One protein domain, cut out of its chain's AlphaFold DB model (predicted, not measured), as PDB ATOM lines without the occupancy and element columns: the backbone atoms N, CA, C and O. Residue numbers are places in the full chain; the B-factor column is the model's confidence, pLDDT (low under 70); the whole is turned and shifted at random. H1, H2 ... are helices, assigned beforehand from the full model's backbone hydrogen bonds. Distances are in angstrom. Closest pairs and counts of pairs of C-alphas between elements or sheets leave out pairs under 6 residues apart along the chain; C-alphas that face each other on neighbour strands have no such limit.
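Overview. This is residues 97 to 155 of the 369 residues of an uncharacterized protein of Sphaerobolus stellatus (strain SS14) (UniProt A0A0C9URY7). Four short helices set at wide angles make a small cluster: the longest, H1, runs along one side, H2 and H4 pack on each other nearly at right angles, and the centres of these three make a triangle. H3 sits at one end of the cluster, past the last residue of H2 and near the first turns of H1, while the link of residues 113 to 119 makes the opposite end. The printed part has 59 residues with four named helices, in the order H1, H2, H3, H4, and no named strand; the class is all helix. It is compact, with a radius of gyration of the C-alphas of 10.7 A, and the C-alphas span 29 by 20 by 19 A.

Along the chain. H1, residues 100 to 112, is the longest helix and measures 18.1 A from first to last C-alpha; it begins at C-alpha 100, at (27.586, 40.924, 116.643). H2, residues 120 to 127, measures 10.9 A. H3, residues 130 to 136, measures 10.1 A, and C-alpha 130 is at (16.460, 23.746, 119.696). H4, residues 144 to 153, measures 14.4 A and ends at C-alpha 153, at (21.775, 44.884, 107.969).

Arrangement. H1 and H2 only just touch, with 3 pairs of C-alphas within 8 A, and H1 does so with residues 106 to 110 alone. Their closest C-alphas, those of Ile 106 and Ile 123, are 7.0 A apart. Their lines stand about perpendicular, but only just, at 70.0 degrees. H2 also touches H4, with 10 pairs of C-alphas within 8 A; the closest, those of Ala 120 and Cys 147, are 5.6 A apart. These two are about perpendicular, at 83 degrees. H1 and H4 are near each other. H3 is close to H2 but not clearly touching it, the closest C-alphas being those of Leu 127 and Lys 133, 6.3 A apart, and the two are about perpendicular at 90 degrees. H3 is also close to H1 but not clearly touching, with the C-alphas of Ile 102 and Leu 136 closest at 7.2 A, and the two run opposite ways at a steep tilt of 42 degrees. H3 and H4 are apart. In H1, H2, H3 and H4 every O i to N i+4 pair is within hydrogen-bond range.

Size, cuts and confidence. The two C-alphas farthest apart are those of Lys 116 and Pro 139, at 30.3 A, and the first and last printed C-alphas, those of Ile 97 and Glu 155, are 11.7 A apart. The printed part has no cut. The link from H2 to H3 is tight, those from H1 to H2 and from H3 to H4 are short, and no link is long. The mean pLDDT of the printed part is 83.4, and residues 97 to 98 and residue 139 are under 70.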
ATOM      1  N   ILE A  97      19.781  41.677 115.339       62.06
ATOM      2  CA  ILE A  97      20.931  41.531 114.443       62.06
ATOM      3  C   ILE A  97      22.084  42.501 114.726       62.06
ATOM      4  O   ILE A  97      23.194  42.266 114.269       62.06
ATOM      5  N   HIS A  98      21.849  43.580 115.477       64.31
ATOM      6  CA  HIS A  98      22.933  44.453 115.937       64.31
ATOM      7  C   HIS A  98      23.788  43.804 117.034       64.31
ATOM      8  O   HIS A  98      24.806  44.371 117.421       64.31
ATOM      9  N   ASP A  99      23.381  42.638 117.541       76.19
ATOM     10  CA  ASP A  99      24.257  41.774 118.320       76.19
ATOM     11  C   ASP A  99      25.234  41.062 117.373       76.19
ATOM     12  O   ASP A  99      24.856  40.205 116.565       76.19
ATOM     13  N   GLU A 100      26.506  41.437 117.480       76.50
ATOM     14  CA  GLU A 100      27.586  40.924 116.643       76.50
ATOM     15  C   GLU A 100      27.719  39.394 116.737       76.50
ATOM     16  O   GLU A 100      28.009  38.742 115.734       76.50
ATOM     17  N   ALA A 101      27.419  38.794 117.897       78.38
ATOM     18  CA  ALA A 101      27.480  37.345 118.070       78.38
ATOM     19  C   ALA A 101      26.400  36.626 117.244       78.38
ATOM     20  O   ALA A 101      26.664  35.590 116.628       78.38
ATOM     21  N   ILE A 102      25.194  37.201 117.179       80.44
ATOM     22  CA  ILE A 102      24.081  36.669 116.379       80.44
ATOM     23  C   ILE A 102      24.395  36.806 114.884       80.44
ATOM     24  O   ILE A 102      24.200  35.853 114.124       80.44
ATOM     25  N   ALA A 103      24.911  37.963 114.458       83.38
ATOM     26  CA  ALA A 103      25.294  38.196 113.068       83.38
ATOM     27  C   ALA A 103      26.405  37.233 112.608       83.38
ATOM     28  O   ALA A 103      26.279  36.606 111.553       83.38
ATOM     29  N   GLN A 104      27.449  37.045 113.422       84.19
ATOM     30  CA  GLN A 104      28.540  36.109 113.131       84.19
ATOM     31  C   GLN A 104      28.044  34.660 113.034       84.19
ATOM     32  O   GLN A 104      28.428  33.937 112.113       84.19
ATOM     33  N   GLU A 105      27.154  34.222 113.928       86.31
ATOM     34  CA  GLU A 105      26.632  32.851 113.903       86.31
ATOM     35  C   GLU A 105      25.781  32.577 112.649       86.31
ATOM     36  O   GLU A 105      25.923  31.527 112.010       86.31
ATOM     37  N   ILE A 106      24.957  33.544 112.233       87.19
ATOM     38  CA  ILE A 106      24.200  33.468 110.974       87.19
ATOM     39  C   ILE A 106      25.158  33.433 109.776       87.19
ATOM     40  O   ILE A 106      24.969  32.624 108.865       87.19
ATOM     41  N   GLN A 107      26.211  34.255 109.776       86.31
ATOM     42  CA  GLN A 107      27.200  34.279 108.698       86.31
ATOM     43  C   GLN A 107      27.943  32.940 108.575       86.31
ATOM     44  O   GLN A 107      28.080  32.412 107.469       86.31
ATOM     45  N   LEU A 108      28.356  32.348 109.700       87.81
ATOM     46  CA  LEU A 108      28.974  31.020 109.741       87.81
ATOM     47  C   LEU A 108      28.028  29.942 109.207       87.81
ATOM     48  O   LEU A 108      28.450  29.077 108.434       87.81
ATOM     49  N   HIS A 109      26.738  30.010 109.550       88.56
ATOM     50  CA  HIS A 109      25.748  29.093 108.995       88.56
ATOM     51  C   HIS A 109      25.633  29.237 107.470       88.56
ATOM     52  O   HIS A 109      25.727  28.237 106.754       88.56
ATOM     53  N   LEU A 110      25.509  30.463 106.954       86.38
ATOM     54  CA  LEU A 110      25.427  30.724 105.513       86.38
ATOM     55  C   LEU A 110      26.674  30.226 104.763       86.38
ATOM     56  O   LEU A 110      26.544  29.614 103.700       86.38
ATOM     57  N   GLN A 111      27.868  30.401 105.337       84.69
ATOM     58  CA  GLN A 111      29.109  29.845 104.790       84.69
ATOM     59  C   GLN A 111      29.116  28.306 104.816       84.69
ATOM     60  O   GLN A 111      29.516  27.669 103.837       84.69
ATOM     61  N   SER A 112      28.621  27.692 105.898       86.62
ATOM     62  CA  SER A 112      28.555  26.230 106.049       86.62
ATOM     63  C   SER A 112      27.634  25.557 105.028       86.62
ATOM     64  O   SER A 112      27.901  24.432 104.605       86.62
ATOM     65  N   LEU A 113      26.581  26.255 104.577       83.06
ATOM     66  CA  LEU A 113      25.639  25.724 103.595       83.06
ATOM     67  C   LEU A 113      26.312  25.438 102.247       83.06
ATOM     68  O   LEU A 113      25.814  24.584 101.516       83.06
ATOM     69  N   LYS A 114      27.409  26.136 101.899       75.25
ATOM     70  CA  LYS A 114      28.104  26.041 100.596       75.25
ATOM     71  C   LYS A 114      27.149  26.093  99.387       75.25
ATOM     72  O   LYS A 114      27.434  25.544  98.323       75.25
ATOM     73  N   LYS A 115      25.987  26.737  99.544       79.12
ATOM     74  CA  LYS A 115      24.960  26.879  98.506       79.12
ATOM     75  C   LYS A 115      25.089  28.254  97.867       79.12
ATOM     76  O   LYS A 115      24.969  29.263  98.548       79.12
ATOM     77  N   LYS A 116      25.213  28.287  96.539       75.75
ATOM     78  CA  LYS A 116      25.174  29.532  95.749       75.75
ATOM     79  C   LYS A 116      23.848  30.294  95.891       75.75
ATOM     80  O   LYS A 116      23.807  31.510  95.748       75.75
ATOM     81  N   TYR A 117      22.761  29.575  96.167       82.25
ATOM     82  CA  TYR A 117      21.422  30.130  96.340       82.25
ATOM     83  C   TYR A 117      20.867  29.691  97.693       82.25
ATOM     84  O   TYR A 117      20.656  28.497  97.910       82.25
ATOM     85  N   PHE A 118      20.596  30.655  98.566       87.25
ATOM     86  CA  PHE A 118      19.911  30.448  99.838       87.25
ATOM     87  C   PHE A 118      18.702  31.382  99.936       87.25
ATOM     88  O   PHE A 118      18.559  32.332  99.160       87.25
ATOM     89  N   THR A 119      17.806  31.084 100.866       87.06
ATOM     90  CA  THR A 119      16.593  31.859 101.143       87.06
ATOM     91  C   THR A 119      16.609  32.374 102.579       87.06
ATOM     92  O   THR A 119      17.273  31.796 103.435       87.06
ATOM     93  N   ALA A 120      15.846  33.430 102.877       87.75
ATOM     94  CA  ALA A 120      15.683  33.901 104.255       87.75
ATOM     95  C   ALA A 120      15.081  32.802 105.158       87.75
ATOM     96  O   ALA A 120      15.422  32.706 106.334       87.75
ATOM     97  N   MET A 121      14.280  31.893 104.588       87.31
ATOM     98  CA  MET A 121      13.782  30.703 105.282       87.31
ATOM     99  C   MET A 121      14.871  29.722 105.721       87.31
ATOM    100  O   MET A 121      14.654  28.995 106.688       87.31
ATOM    101  N   ASP A 122      16.033  29.680 105.063       87.25
ATOM    102  CA  ASP A 122      17.144  28.850 105.541       87.25
ATOM    103  C   ASP A 122      17.672  29.376 106.888       87.25
ATOM    104  O   ASP A 122      17.944  28.584 107.787       87.25
ATOM    105  N   ILE A 123      17.687  30.702 107.077       88.38
ATOM    106  CA  ILE A 123      18.037  31.347 108.354       88.38
ATOM    107  C   ILE A 123      16.961  31.063 109.406       88.38
ATOM    108  O   ILE A 123      17.289  30.674 110.523       88.38
ATOM    109  N   VAL A 124      15.679  31.186 109.045       89.31
ATOM    110  CA  VAL A 124      14.566  30.853 109.953       89.31
ATOM    111  C   VAL A 124      14.683  29.406 110.434       89.31
ATOM    112  O   VAL A 124      14.606  29.156 111.629       89.31
ATOM    113  N   ARG A 125      14.923  28.452 109.525       89.81
ATOM    114  CA  ARG A 125      15.086  27.027 109.860       89.81
ATOM    115  C   ARG A 125      16.296  26.763 110.750       89.81
ATOM    116  O   ARG A 125      16.210  25.904 111.619       89.81
ATOM    117  N   PHE A 126      17.401  27.472 110.536       88.50
ATOM    118  CA  PHE A 126      18.587  27.383 111.386       88.50
ATOM    119  C   PHE A 126      18.301  27.881 112.805       88.50
ATOM    120  O   PHE A 126      18.554  27.172 113.774       88.50
ATOM    121  N   LEU A 127      17.684  29.057 112.921       86.81
ATOM    122  CA  LEU A 127      17.318  29.656 114.204       86.81
ATOM    123  C   LEU A 127      16.160  28.929 114.898       86.81
ATOM    124  O   LEU A 127      15.943  29.125 116.090       86.81
ATOM    125  N   ASP A 128      15.407  28.092 114.181       88.12
ATOM    126  CA  ASP A 128      14.341  27.281 114.765       88.12
ATOM    127  C   ASP A 128      14.871  26.058 115.536       88.12
ATOM    128  O   ASP A 128      14.154  25.517 116.387       88.12
ATOM    129  N   GLN A 129      16.124  25.652 115.287       87.56
ATOM    130  CA  GLN A 129      16.747  24.487 115.916       87.56
ATOM    131  C   GLN A 129      16.855  24.664 117.440       87.56
ATOM    132  O   GLN A 129      17.278  25.724 117.911       87.56
ATOM    133  N   PRO A 130      16.520  23.631 118.237       83.50
ATOM    134  CA  PRO A 130      16.460  23.746 119.696       83.50
ATOM    135  C   PRO A 130      17.822  24.077 120.320       83.50
ATOM    136  O   PRO A 130      17.887  24.849 121.273       83.50
ATOM    137  N   GLU A 131      18.909  23.557 119.747       84.38
ATOM    138  CA  GLU A 131      20.284  23.821 120.188       84.38
ATOM    139  C   GLU A 131      20.680  25.290 119.979       84.38
ATOM    140  O   GLU A 131      21.213  25.935 120.883       84.38
ATOM    141  N   VAL A 132      20.354  25.844 118.805       82.81
ATOM    142  CA  VAL A 132      20.641  27.238 118.437       82.81
ATOM    143  C   VAL A 132      19.805  28.199 119.280       82.81
ATOM    144  O   VAL A 132      20.339  29.162 119.829       82.81
ATOM    145  N   LYS A 133      18.512  27.904 119.481       82.62
ATOM    146  CA  LYS A 133      17.640  28.687 120.374       82.62
ATOM    147  C   LYS A 133      18.155  28.732 121.805       82.62
ATOM    148  O   LYS A 133      18.123  29.797 122.419       82.62
ATOM    149  N   ALA A 134      18.620  27.597 122.330       81.69
ATOM    150  CA  ALA A 134      19.164  27.516 123.681       81.69
ATOM    151  C   ALA A 134      20.469  28.316 123.814       81.69
ATOM    152  O   ALA A 134      20.638  29.046 124.791       81.69
ATOM    153  N   ARG A 135      21.362  28.229 122.817       81.50
ATOM    154  CA  ARG A 135      22.642  28.954 122.794       81.50
ATOM    155  C   ARG A 135      22.458  30.469 122.688       81.50
ATOM    156  O   ARG A 135      23.027  31.207 123.485       81.50
ATOM    157  N   LEU A 136      21.638  30.916 121.738       78.75
ATOM    158  CA  LEU A 136      21.407  32.333 121.439       78.75
ATOM    159  C   LEU A 136      20.302  32.969 122.299       78.75
ATOM    160  O   LEU A 136      20.020  34.157 122.167       78.75
ATOM    161  N   LYS A 137      19.664  32.188 123.183       79.25
ATOM    162  CA  LYS A 137      18.585  32.625 124.086       79.25
ATOM    163  C   LYS A 137      17.438  33.339 123.356       79.25
ATOM    164  O   LYS A 137      16.866  34.301 123.869       79.25
ATOM    165  N   PHE A 138      17.079  32.864 122.162       71.88
ATOM    166  CA  PHE A 138      15.975  33.442 121.396       71.88
ATOM    167  C   PHE A 138      14.617  33.033 121.989       71.88
ATOM    168  O   PHE A 138      14.314  31.839 122.033       71.88
ATOM    169  N   PRO A 139      13.752  33.990 122.379       69.75
ATOM    170  CA  PRO A 139      12.433  33.671 122.927       69.75
ATOM    171  C   PRO A 139      11.446  33.205 121.848       69.75
ATOM    172  O   PRO A 139      10.512  32.460 122.130       69.75
ATOM    173  N   ARG A 140      11.639  33.647 120.600       78.25
ATOM    174  CA  ARG A 140      10.787  33.314 119.460       78.25
ATOM    175  C   ARG A 140      11.625  33.245 118.192       78.25
ATOM    176  O   ARG A 140      12.503  34.081 117.993       78.25
ATOM    177  N   THR A 141      11.315  32.285 117.324       83.00
ATOM    178  CA  THR A 141      11.909  32.217 115.987       83.00
ATOM    179  C   THR A 141      11.513  33.466 115.190       83.00
ATOM    180  O   THR A 141      10.320  33.800 115.150       83.00
ATOM    181  N   PRO A 142      12.469  34.174 114.567       84.31
ATOM    182  CA  PRO A 142      12.158  35.326 113.736       84.31
ATOM    183  C   PRO A 142      11.326  34.921 112.518       84.31
ATOM    184  O   PRO A 142      11.379  33.790 112.034       84.31
ATOM    185  N   THR A 143      10.532  35.869 112.025       87.75
ATOM    186  CA  THR A 143       9.775  35.673 110.786       87.75
ATOM    187  C   THR A 143      10.698  35.774 109.576       87.75
ATOM    188  O   THR A 143      11.761  36.393 109.649       87.75
ATOM    189  N   GLU A 144      10.269  35.234 108.433       88.50
ATOM    190  CA  GLU A 144      11.020  35.365 107.179       88.50
ATOM    191  C   GLU A 144      11.322  36.834 106.843       88.50
ATOM    192  O   GLU A 144      12.439  37.156 106.447       88.50
ATOM    193  N   HIS A 145      10.361  37.733 107.076       85.25
ATOM    194  CA  HIS A 145      10.531  39.165 106.842       85.25
ATOM    195  C   HIS A 145      11.605  39.780 107.750       85.25
ATOM    196  O   HIS A 145      12.426  40.570 107.295       85.25
ATOM    197  N   THR A 146      11.657  39.360 109.016       86.12
ATOM    198  CA  THR A 146      12.698  39.784 109.962       86.12
ATOM    199  C   THR A 146      14.083  39.336 109.493       86.12
ATOM    200  O   THR A 146      15.009  40.144 109.468       86.12
ATOM    201  N   CYS A 147      14.224  38.081 109.052       87.81
ATOM    202  CA  CYS A 147      15.475  37.584 108.474       87.81
ATOM    203  C   CYS A 147      15.845  38.313 107.171       87.81
ATOM    204  O   CYS A 147      17.026  38.504 106.893       87.81
ATOM    205  N   TRP A 148      14.853  38.757 106.395       86.81
ATOM    206  CA  TRP A 148      15.051  39.608 105.220       86.81
ATOM    207  C   TRP A 148      15.707  40.939 105.612       86.81
ATOM    208  O   TRP A 148      16.745  41.292 105.061       86.81
ATOM    209  N   SER A 149      15.165  41.636 106.617       85.50
ATOM    210  CA  SER A 149      15.755  42.871 107.156       85.50
ATOM    211  C   SER A 149      17.154  42.652 107.738       85.50
ATOM    212  O   SER A 149      18.022  43.506 107.577       85.50
ATOM    213  N   TRP A 150      17.397  41.510 108.385       88.81
ATOM    214  CA  TRP A 150      18.714  41.169 108.932       88.81
ATOM    215  C   TRP A 150      19.766  40.976 107.847       88.81
ATOM    216  O   TRP A 150      20.886  41.441 108.010       88.81
ATOM    217  N   LEU A 151      19.404  40.359 106.721       88.94
ATOM    218  CA  LEU A 151      20.309  40.228 105.581       88.94
ATOM    219  C   LEU A 151      20.759  41.597 105.064       88.94
ATOM    220  O   LEU A 151      21.954  41.795 104.876       88.94
ATOM    221  N   TYR A 152      19.849  42.566 104.938       86.38
ATOM    222  CA  TYR A 152      20.230  43.936 104.579       86.38
ATOM    223  C   TYR A 152      21.158  44.588 105.608       86.38
ATOM    224  O   TYR A 152      22.108  45.262 105.219       86.38
ATOM    225  N   ALA A 153      20.910  44.374 106.904       85.06
ATOM    226  CA  ALA A 153      21.775  44.884 107.969       85.06
ATOM    227  C   ALA A 153      23.176  44.240 107.961       85.06
ATOM    228  O   ALA A 153      24.140  44.883 108.354       85.06
ATOM    229  N   MET A 154      23.291  42.999 107.483       85.00
ATOM    230  CA  MET A 154      24.550  42.272 107.276       85.00
ATOM    231  C   MET A 154      25.168  42.518 105.885       85.00
ATOM    232  O   MET A 154      25.930  41.685 105.403       85.00
ATOM    233  N   GLU A 155      24.796  43.606 105.205       86.75
ATOM    234  CA  GLU A 155      25.308  43.974 103.874       86.75
ATOM    235  C   GLU A 155      25.041  42.929 102.770       86.75
ATOM    236  O   GLU A 155      25.759  42.847 101.768       86.75
TER     237      GLU A 155